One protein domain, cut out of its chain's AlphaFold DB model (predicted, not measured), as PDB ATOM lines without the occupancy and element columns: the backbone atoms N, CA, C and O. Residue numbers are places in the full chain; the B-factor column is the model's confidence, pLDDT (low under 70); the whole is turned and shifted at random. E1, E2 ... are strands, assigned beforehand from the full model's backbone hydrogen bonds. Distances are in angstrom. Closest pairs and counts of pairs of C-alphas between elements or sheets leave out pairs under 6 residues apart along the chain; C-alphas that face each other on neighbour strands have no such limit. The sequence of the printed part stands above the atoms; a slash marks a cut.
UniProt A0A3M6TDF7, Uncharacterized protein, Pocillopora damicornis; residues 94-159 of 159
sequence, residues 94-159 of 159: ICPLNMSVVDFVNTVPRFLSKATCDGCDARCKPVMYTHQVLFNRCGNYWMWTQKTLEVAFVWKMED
ATOM      1  N   ILE A  94      -8.205  -0.966 -27.180       77.75
ATOM      2  CA  ILE A  94      -8.212  -1.190 -28.629       77.75
ATOM      3  C   ILE A  94      -8.138   0.150 -29.355       77.75
ATOM      4  O   ILE A  94      -9.003   1.010 -29.195       77.75
ATOM      5  N   CYS A  95      -7.137   0.292 -30.222       86.12
ATOM      6  CA  CYS A  95      -7.028   1.429 -31.125       86.12
ATOM      7  C   CYS A  95      -7.984   1.261 -32.313       86.12
ATOM      8  O   CYS A  95      -7.836   0.294 -33.070       86.12
ATOM      9  N   PRO A  96      -8.962   2.167 -32.505       89.31
ATOM     10  CA  PRO A  96      -9.840   2.105 -33.662       89.31
ATOM     11  C   PRO A  96      -9.025   2.400 -34.921       89.31
ATOM     12  O   PRO A  96      -8.266   3.359 -34.953       89.31
ATOM     13  N   LEU A  97      -9.176   1.596 -35.971       90.88
ATOM     14  CA  LEU A  97      -8.514   1.863 -37.244       90.88
ATOM     15  C   LEU A  97      -9.462   1.650 -38.414       90.88
ATOM     16  O   LEU A  97     -10.292   0.739 -38.409       90.88
ATOM     17  N   ASN A  98      -9.276   2.469 -39.438       90.81
ATOM     18  CA  ASN A  98      -9.916   2.330 -40.733       90.81
ATOM     19  C   ASN A  98      -8.881   1.880 -41.760       90.81
ATOM     20  O   ASN A  98      -7.717   2.266 -41.699       90.81
ATOM     21  N   MET A  99      -9.300   1.069 -42.726       91.62
ATOM     22  CA  MET A  99      -8.443   0.689 -43.845       91.62
ATOM     23  C   MET A  99      -8.721   1.605 -45.030       91.62
ATOM     24  O   MET A  99      -9.862   1.755 -45.465       91.62
ATOM     25  N   SER A 100      -7.662   2.188 -45.576       92.06
ATOM     26  CA  SER A 100      -7.693   2.976 -46.804       92.06
ATOM     27  C   SER A 100      -6.720   2.390 -47.819       92.06
ATOM     28  O   SER A 100      -5.812   1.637 -47.474       92.06
ATOM     29  N   VAL A 101      -6.920   2.703 -49.095       92.25
ATOM     30  CA  VAL A 101      -6.081   2.195 -50.184       92.25
ATOM     31  C   VAL A 101      -5.270   3.342 -50.764       92.25
ATOM     32  O   VAL A 101      -5.810   4.403 -51.065       92.25
ATOM     33  N   VAL A 102      -3.972   3.115 -50.936       91.50
ATOM     34  CA  VAL A 102      -3.028   4.045 -51.557       91.50
ATOM     35  C   VAL A 102      -2.702   3.562 -52.963       91.50
ATOM     36  O   VAL A 102      -2.441   2.376 -53.165       91.50
ATOM     37  N   ASP A 103      -2.706   4.485 -53.923       94.50
ATOM     38  CA  ASP A 103      -2.334   4.233 -55.315       94.50
ATOM     39  C   ASP A 103      -0.876   4.642 -55.581       94.50
ATOM     40  O   ASP A 103      -0.515   5.819 -55.567       94.50
ATOM     41  N   PHE A 104      -0.043   3.650 -55.865       91.56
ATOM     42  CA  PHE A 104       1.315   3.785 -56.360       91.56
ATOM     43  C   PHE A 104       1.344   3.422 -57.851       91.56
ATOM     44  O   PHE A 104       1.713   2.316 -58.240       91.56
ATOM     45  N   VAL A 105       0.960   4.383 -58.698       88.81
ATOM     46  CA  VAL A 105       0.695   4.217 -60.145       88.81
ATOM     47  C   VAL A 105       1.755   3.400 -60.900       88.81
ATOM     48  O   VAL A 105       1.412   2.605 -61.772       88.81
ATOM     49  N   ASN A 106       3.030   3.570 -60.549       89.19
ATOM     50  CA  ASN A 106       4.166   2.954 -61.239       89.19
ATOM     51  C   ASN A 106       4.740   1.731 -60.511       89.19
ATOM     52  O   ASN A 106       5.850   1.306 -60.841       89.19
ATOM     53  N   THR A 107       4.047   1.185 -59.508       90.25
ATOM     54  CA  THR A 107       4.516   0.004 -58.777       90.25
ATOM     55  C   THR A 107       3.642  -1.222 -58.983       90.25
ATOM     56  O   THR A 107       2.469  -1.141 -59.342       90.25
ATOM     57  N   VAL A 108       4.227  -2.386 -58.719       91.75
ATOM     58  CA  VAL A 108       3.530  -3.662 -58.601       91.75
ATOM     59  C   VAL A 108       3.799  -4.224 -57.198       91.75
ATOM     60  O   VAL A 108       4.966  -4.460 -56.868       91.75
ATOM     61  N   PRO A 109       2.753  -4.443 -56.374       92.88
ATOM     62  CA  PRO A 109       1.352  -4.062 -56.609       92.88
ATOM     63  C   PRO A 109       1.156  -2.532 -56.671       92.88
ATOM     64  O   PRO A 109       1.875  -1.778 -56.016       92.88
ATOM     65  N   ARG A 110       0.180  -2.078 -57.472       91.88
ATOM     66  CA  ARG A 110      -0.175  -0.649 -57.609       91.88
ATOM     67  C   ARG A 110      -0.915  -0.132 -56.383       91.88
ATOM     68  O   ARG A 110      -0.688   0.982 -55.944       91.88
ATOM     69  N   PHE A 111      -1.801  -0.949 -55.829       94.62
ATOM     70  CA  PHE A 111      -2.619  -0.572 -54.688       94.62
ATOM     71  C   PHE A 111      -2.105  -1.265 -53.433       94.62
ATOM     72  O   PHE A 111      -1.990  -2.491 -53.411       94.62
ATOM     73  N   LEU A 112      -1.823  -0.486 -52.393       92.12
ATOM     74  CA  LEU A 112      -1.488  -0.999 -51.067       92.12
ATOM     75  C   LEU A 112      -2.516  -0.506 -50.052       92.12
ATOM     76  O   LEU A 112      -2.984   0.626 -50.135       92.12
ATOM     77  N   SER A 113      -2.886  -1.367 -49.107       93.00
ATOM     78  CA  SER A 113      -3.766  -0.981 -48.001       93.00
ATOM     79  C   SER A 113      -2.939  -0.359 -46.883       93.00
ATOM     80  O   SER A 113      -1.883  -0.891 -46.547       93.00
ATOM     81  N   LYS A 114      -3.428   0.735 -46.305       94.00
ATOM     82  CA  LYS A 114      -2.884   1.345 -45.094       94.00
ATOM     83  C   LYS A 114      -3.979   1.503 -44.044       94.00
ATOM     84  O   LYS A 114      -5.138   1.758 -44.383       94.00
ATOM     85  N   ALA A 115      -3.598   1.405 -42.784       93.88
ATOM     86  CA  ALA A 115      -4.438   1.743 -41.655       93.88
ATOM     87  C   ALA A 115      -4.391   3.257 -41.398       93.88
ATOM     88  O   ALA A 115      -3.340   3.886 -41.492       93.88
ATOM     89  N   THR A 116      -5.524   3.843 -41.037       92.75
ATOM     90  CA  THR A 116      -5.633   5.209 -40.518       92.75
ATOM     91  C   THR A 116      -6.346   5.185 -39.175       92.75
ATOM     92  O   THR A 116      -7.149   4.293 -38.908       92.75
ATOM     93  N   CYS A 117      -6.030   6.153 -38.321       90.25
ATOM     94  CA  CYS A 117      -6.534   6.251 -36.954       90.25
ATOM     95  C   CYS A 117      -6.983   7.698 -36.726       90.25
ATOM     96  O   CYS A 117      -6.226   8.527 -36.222       90.25
ATOM     97  N   ASP A 118      -8.185   8.029 -37.196       86.31
ATOM     98  CA  ASP A 118      -8.702   9.396 -37.131       86.31
ATOM     99  C   ASP A 118      -9.240   9.676 -35.719       86.31
ATOM    100  O   ASP A 118     -10.156   9.000 -35.253       86.31
ATOM    101  N   GLY A 119      -8.665  10.663 -35.026       84.12
ATOM    102  CA  GLY A 119      -9.080  11.031 -33.664       84.12
ATOM    103  C   GLY A 119      -8.659  10.040 -32.572       84.12
ATOM    104  O   GLY A 119      -9.303   9.969 -31.528       84.12
ATOM    105  N   CYS A 120      -7.605   9.258 -32.807       85.75
ATOM    106  CA  CYS A 120      -7.113   8.290 -31.832       85.75
ATOM    107  C   CYS A 120      -6.355   8.926 -30.665       85.75
ATOM    108  O   CYS A 120      -5.706   9.960 -30.810       85.75
ATOM    109  N   ASP A 121      -6.402   8.250 -29.516       87.44
ATOM    110  CA  ASP A 121      -5.584   8.573 -28.347       87.44
ATOM    111  C   ASP A 121      -4.087   8.543 -28.710       87.44
ATOM    112  O   ASP A 121      -3.648   7.717 -29.513       87.44
ATOM    113  N   ALA A 122      -3.282   9.419 -28.104       87.00
ATOM    114  CA  ALA A 122      -1.842   9.495 -28.357       87.00
ATOM    115  C   ALA A 122      -1.088   8.195 -28.012       87.00
ATOM    116  O   ALA A 122       0.008   7.959 -28.534       87.00
ATOM    117  N   ARG A 123      -1.673   7.338 -27.165       87.12
ATOM    118  CA  ARG A 123      -1.183   5.990 -26.834       87.12
ATOM    119  C   ARG A 123      -1.308   5.005 -27.993       87.12
ATOM    120  O   ARG A 123      -0.589   4.007 -28.020       87.12
ATOM    121  N   CYS A 124      -2.161   5.288 -28.978       91.12
ATOM    122  CA  CYS A 124      -2.258   4.500 -30.198       91.12
ATOM    123  C   CYS A 124      -1.077   4.792 -31.116       91.12
ATOM    124  O   CYS A 124      -1.033   5.801 -31.819       91.12
ATOM    125  N   LYS A 125      -0.104   3.883 -31.120       92.19
ATOM    126  CA  LYS A 125       1.071   3.983 -31.982       92.19
ATOM    127  C   LYS A 125       0.875   3.158 -33.253       92.19
ATOM    128  O   LYS A 125       0.397   2.023 -33.172       92.19
ATOM    129  N   PRO A 126       1.255   3.691 -34.425       93.50
ATOM    130  CA  PRO A 126       1.170   2.944 -35.666       93.50
ATOM    131  C   PRO A 126       2.172   1.786 -35.671       93.50
ATOM    132  O   PRO A 126       3.301   1.898 -35.189       93.50
ATOM    133  N   VAL A 127       1.759   0.676 -36.267       93.25
ATOM    134  CA  VAL A 127       2.627  -0.438 -36.637       93.25
ATOM    135  C   VAL A 127       3.034  -0.227 -38.086       93.25
ATOM    136  O   VAL A 127       2.202  -0.327 -38.990       93.25
ATOM    137  N   MET A 128       4.311   0.075 -38.301       95.56
ATOM    138  CA  MET A 128       4.863   0.297 -39.635       95.56
ATOM    139  C   MET A 128       5.257  -1.034 -40.273       95.56
ATOM    140  O   MET A 128       5.915  -1.860 -39.641       95.56
ATOM    141  N   TYR A 129       4.916  -1.222 -41.544       94.56
ATOM    142  CA  TYR A 129       5.392  -2.345 -42.344       94.56
ATOM    143  C   TYR A 129       5.989  -1.853 -43.659       94.56
ATOM    144  O   TYR A 129       5.397  -1.031 -44.362       94.56
ATOM    145  N   THR A 130       7.165  -2.376 -43.998       95.25
ATOM    146  CA  THR A 130       7.878  -2.041 -45.232       95.25
ATOM    147  C   THR A 130       7.601  -3.097 -46.295       95.25
ATOM    148  O   THR A 130       8.124  -4.208 -46.246       95.25
ATOM    149  N   HIS A 131       6.803  -2.731 -47.293       92.75
ATOM    150  CA  HIS A 131       6.540  -3.549 -48.469       92.75
ATOM    151  C   HIS A 131       7.689  -3.423 -49.473       92.75
ATOM    152  O   HIS A 131       8.079  -2.310 -49.832       92.75
ATOM    153  N   GLN A 132       8.188  -4.550 -49.982       93.94
ATOM    154  CA  GLN A 132       9.018  -4.558 -51.188       93.94
ATOM    155  C   GLN A 132       8.106  -4.542 -52.415       93.94
ATOM    156  O   GLN A 132       7.242  -5.407 -52.560       93.94
ATOM    157  N   VAL A 133       8.285  -3.555 -53.289       93.25
ATOM    158  CA  VAL A 133       7.481  -3.394 -54.506       93.25
ATOM    159  C   VAL A 133       8.384  -3.234 -55.719       93.25
ATOM    160  O   VAL A 133       9.501  -2.722 -55.621       93.25
ATOM    161  N   LEU A 134       7.897  -3.664 -56.879       93.69
ATOM    162  CA  LEU A 134       8.582  -3.452 -58.150       93.69
ATOM    163  C   LEU A 134       8.155  -2.110 -58.728       93.69
ATOM    164  O   LEU A 134       6.963  -1.868 -58.862       93.69
ATOM    165  N   PHE A 135       9.099  -1.252 -59.092       92.06
ATOM    166  CA  PHE A 135       8.849   0.039 -59.725       92.06
ATOM    167  C   PHE A 135       9.211  -0.015 -61.210       92.06
ATOM    168  O   PHE A 135      10.327  -0.406 -61.561       92.06
ATOM    169  N   ASN A 136       8.272   0.376 -62.073       86.25
ATOM    170  CA  ASN A 136       8.484   0.476 -63.513       86.25
ATOM    171  C   ASN A 136       9.013   1.867 -63.868       86.25
ATOM    172  O   ASN A 136       8.294   2.862 -63.735       86.25
ATOM    173  N   ARG A 137      10.247   1.940 -64.374       80.94
ATOM    174  CA  ARG A 137      10.791   3.186 -64.914       80.94
ATOM    175  C   ARG A 137      10.662   3.181 -66.436       80.94
ATOM    176  O   ARG A 137      11.449   2.549 -67.137       80.94
ATOM    177  N   CYS A 138       9.670   3.913 -66.937       72.88
ATOM    178  CA  CYS A 138       9.478   4.184 -68.366       72.88
ATOM    179  C   CYS A 138       9.434   2.931 -69.270       72.88
ATOM    180  O   CYS A 138       9.866   2.993 -70.414       72.88
ATOM    181  N   GLY A 139       8.934   1.793 -68.769       68.94
ATOM    182  CA  GLY A 139       8.657   0.591 -69.565       68.94
ATOM    183  C   GLY A 139       9.862  -0.290 -69.901       68.94
ATOM    184  O   GLY A 139       9.664  -1.397 -70.393       68.94
ATOM    185  N   ASN A 140      11.088   0.154 -69.614       76.44
ATOM    186  CA  ASN A 140      12.292  -0.517 -70.114       76.44
ATOM    187  C   ASN A 140      12.966  -1.423 -69.079       76.44
ATOM    188  O   ASN A 140      13.724  -2.312 -69.456       76.44
ATOM    189  N   TYR A 141      12.713  -1.212 -67.784       84.44
ATOM    190  CA  TYR A 141      13.241  -2.070 -66.726       84.44
ATOM    191  C   TYR A 141      12.486  -1.895 -65.401       84.44
ATOM    192  O   TYR A 141      11.847  -0.869 -65.144       84.44
ATOM    193  N   TRP A 142      12.589  -2.920 -64.553       89.31
ATOM    194  CA  TRP A 142      11.988  -2.971 -63.224       89.31
ATOM    195  C   TRP A 142      13.061  -2.881 -62.147       89.31
ATOM    196  O   TRP A 142      14.130  -3.475 -62.275       89.31
ATOM    197  N   MET A 143      12.762  -2.159 -61.071       90.38
ATOM    198  CA  MET A 143      13.643  -2.044 -59.909       90.38
ATOM    199  C   MET A 143      12.893  -2.401 -58.633       90.38
ATOM    200  O   MET A 143      11.730  -2.029 -58.473       90.38
ATOM    201  N   TRP A 144      13.570  -3.064 -57.699       93.31
ATOM    202  CA  TRP A 144      13.063  -3.202 -56.339       93.31
ATOM    203  C   TRP A 144      13.105  -1.852 -55.624       93.31
ATOM    204  O   TRP A 144      14.106  -1.139 -55.661       93.31
ATOM    205  N   THR A 145      12.013  -1.505 -54.957       93.69
ATOM    206  CA  THR A 145      11.926  -0.355 -54.059       93.69
ATOM    207  C   THR A 145      11.101  -0.722 -52.829       93.69
ATOM    208  O   THR A 145      10.515  -1.804 -52.754       93.69
ATOM    209  N   GLN A 146      11.079   0.165 -51.842       94.88
ATOM    210  CA  GLN A 146      10.405  -0.056 -50.571       94.88
ATOM    211  C   GLN A 146       9.333   1.007 -50.336       94.88
ATOM    212  O   GLN A 146       9.521   2.185 -50.650       94.88
ATOM    213  N   LYS A 147       8.191   0.579 -49.793       93.75
ATOM    214  CA  LYS A 147       7.089   1.445 -49.364       93.75
ATOM    215  C   LYS A 147       6.701   1.084 -47.944       93.75
ATOM    216  O   LYS A 147       6.234  -0.024 -47.699       93.75
ATOM    217  N   THR A 148       6.900   2.016 -47.025       95.88
ATOM    218  CA  THR A 148       6.518   1.843 -45.625       95.88
ATOM    219  C   THR A 148       5.148   2.463 -45.399       95.88
ATOM    220  O   THR A 148       4.924   3.608 -45.787       95.88
ATOM    221  N   LEU A 149       4.234   1.691 -44.816       95.50
ATOM    222  CA  LEU A 149       2.866   2.105 -44.511       95.50
ATOM    223  C   LEU A 149       2.493   1.680 -43.093       95.50
ATOM    224  O   LEU A 149       2.995   0.675 -42.584       95.50
ATOM    225  N   GLU A 150       1.581   2.422 -42.479       95.38
ATOM    226  CA  GLU A 150       0.891   1.990 -41.272       95.38
ATOM    227  C   GLU A 150      -0.038   0.826 -41.634       95.38
ATOM    228  O   GLU A 150      -0.893   0.964 -42.507       95.38
ATOM    229  N   VAL A 151       0.106  -0.330 -40.986       93.94
ATOM    230  CA  VAL A 151      -0.763  -1.501 -41.232       93.94
ATOM    231  C   VAL A 151      -1.709  -1.793 -40.075       93.94
ATOM    232  O   VAL A 151      -2.712  -2.480 -40.256       93.94
ATOM    233  N   ALA A 152      -1.407  -1.262 -38.892       92.75
ATOM    234  CA  ALA A 152      -2.234  -1.374 -37.700       92.75
ATOM    235  C   ALA A 152      -1.911  -0.249 -36.708       92.75
ATOM    236  O   ALA A 152      -0.944   0.489 -36.897       92.75
ATOM    237  N   PHE A 153      -2.693  -0.154 -35.635       91.25
ATOM    238  CA  PHE A 153      -2.414   0.699 -34.481       91.25
ATOM    239  C   PHE A 153      -2.468  -0.146 -33.212       91.25
ATOM    240  O   PHE A 153      -3.370  -0.969 -33.054       91.25
ATOM    241  N   VAL A 154      -1.492   0.041 -32.328       90.56
ATOM    242  CA  VAL A 154      -1.376  -0.682 -31.058       90.56
ATOM    243  C   VAL A 154      -1.358   0.292 -29.898       90.56
ATOM    244  O   VAL A 154      -0.749   1.360 -29.973       90.56
ATOM    245  N   TRP A 155      -2.020  -0.096 -28.817       89.31
ATOM    246  CA  TRP A 155      -2.007   0.655 -27.578       89.31
ATOM    247  C   TRP A 155      -0.674   0.435 -26.864       89.31
ATOM    248  O   TRP A 155      -0.342  -0.697 -26.512       89.31
ATOM    249  N   LYS A 156       0.103   1.502 -26.665       84.94
ATOM    250  CA  LYS A 156       1.320   1.461 -25.851       84.94
ATOM    251  C   LYS A 156       1.090   2.198 -24.540       84.94
ATOM    252  O   LYS A 156       0.628   3.338 -24.547       84.94
ATOM    253  N   MET A 157       1.427   1.543 -23.434       76.19
ATOM    254  CA  MET A 157       1.667   2.242 -22.174       76.19
ATOM    255  C   MET A 157       3.017   2.958 -22.323       76.19
ATOM    256  O   MET A 157       3.932   2.391 -22.918       76.19
ATOM    257  N   GLU A 158       3.099   4.226 -21.923       67.69
ATOM    258  CA  GLU A 158       4.390   4.919 -21.811       67.69
ATOM    259  C   GLU A 158       5.249   4.175 -20.780       67.69
ATOM    260  O   GLU A 158       4.732   3.805 -19.724       67.69
ATOM    261  N   ASP A 159       6.509   3.909 -21.137       56.12
ATOM    262  CA  ASP A 159       7.521   3.305 -20.259       56.12
ATOM    263  C   ASP A 159       8.117   4.354 -19.305       56.12
ATOM    264  O   ASP A 159       8.345   5.503 -19.762       56.12
TER     265      ASP A 159
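This is residues 94 to 159 of the 159 residues of an uncharacterized protein of Pocillopora damicornis (UniProt A0A3M6TDF7). Two antiparallel hairpins lie side by side lengthwise: a short one, E1 and E2, runs along part of a long, twisted one, E3 and E4, and the long one makes the length of the rod. The printed part has 66 residues with four named strands, E1, E2, E3, E4 in that order along the chain, and no named helix; the class is all strand. They form two sheets of two strands each, E1 - E2 and E3 - E4, both antiparallel. The whole is loose, with a radius of gyration of the C-alphas of 15.1 A, and the C-alphas span 49 by 23 by 12 A.

The printed part begins at Ile 94, with its C-alpha at (-8.212, -1.190, -28.629). Strand E1 is residues 98 to 103 and starts with C-alpha 98 at (-9.916, 2.330, -40.733). Strand E2 is residues 111 to 116. Strand E3, residues 124 to 137, measures 37.1 A from first to last C-alpha and bends by 57 degrees at residue 134. Strand E4, residues 141 to 155, is the longest with 15 residues and 42.1 A; it ends with C-alpha 155 at (-2.007, 0.655, -27.578).

E1 and E2 form a hairpin, antiparallel with 146 degrees between their directions; N 100 and O 114 are within hydrogen-bond range at 2.8 A, and so are N 112 and O 102 at 3.0 A. In the link between them, residues 107 to 108 make a short antiparallel pairing with residues 134 to 135 of E3. E2 and E4 have 12 pairs of C-alphas within 8 A, the closest being those of Ala 115 and Val 151, 4.9 A apart. E2 and E3 are near each other, with 8 pairs of C-alphas within 10 A and the closest at 8.3 A. E1 and E4 are also near each other, with 8 pairs within 10 A, while E1 and E3 are apart. E3 and E4 form the other hairpin, antiparallel at 169 degrees; N 131 and O 147 are 2.8 A apart and N 145 and O 133 2.9 A, both within hydrogen-bond range. Along it, C-alphas 130 and 148 face each other at 4.1 A.

The two C-alphas farthest apart are those of Asn 140 and Asp 159, 50.2 A. The printed part has no cut and ends at residue 159, the chain's last. The link from E3 to E4 is tight with 3 residues, those from E1 to E2 and from E2 to E3 are short with 7 each, and no link is long. The mean pLDDT of the printed part is 89.1; residue 139 and residues 158 to 159 are under 70.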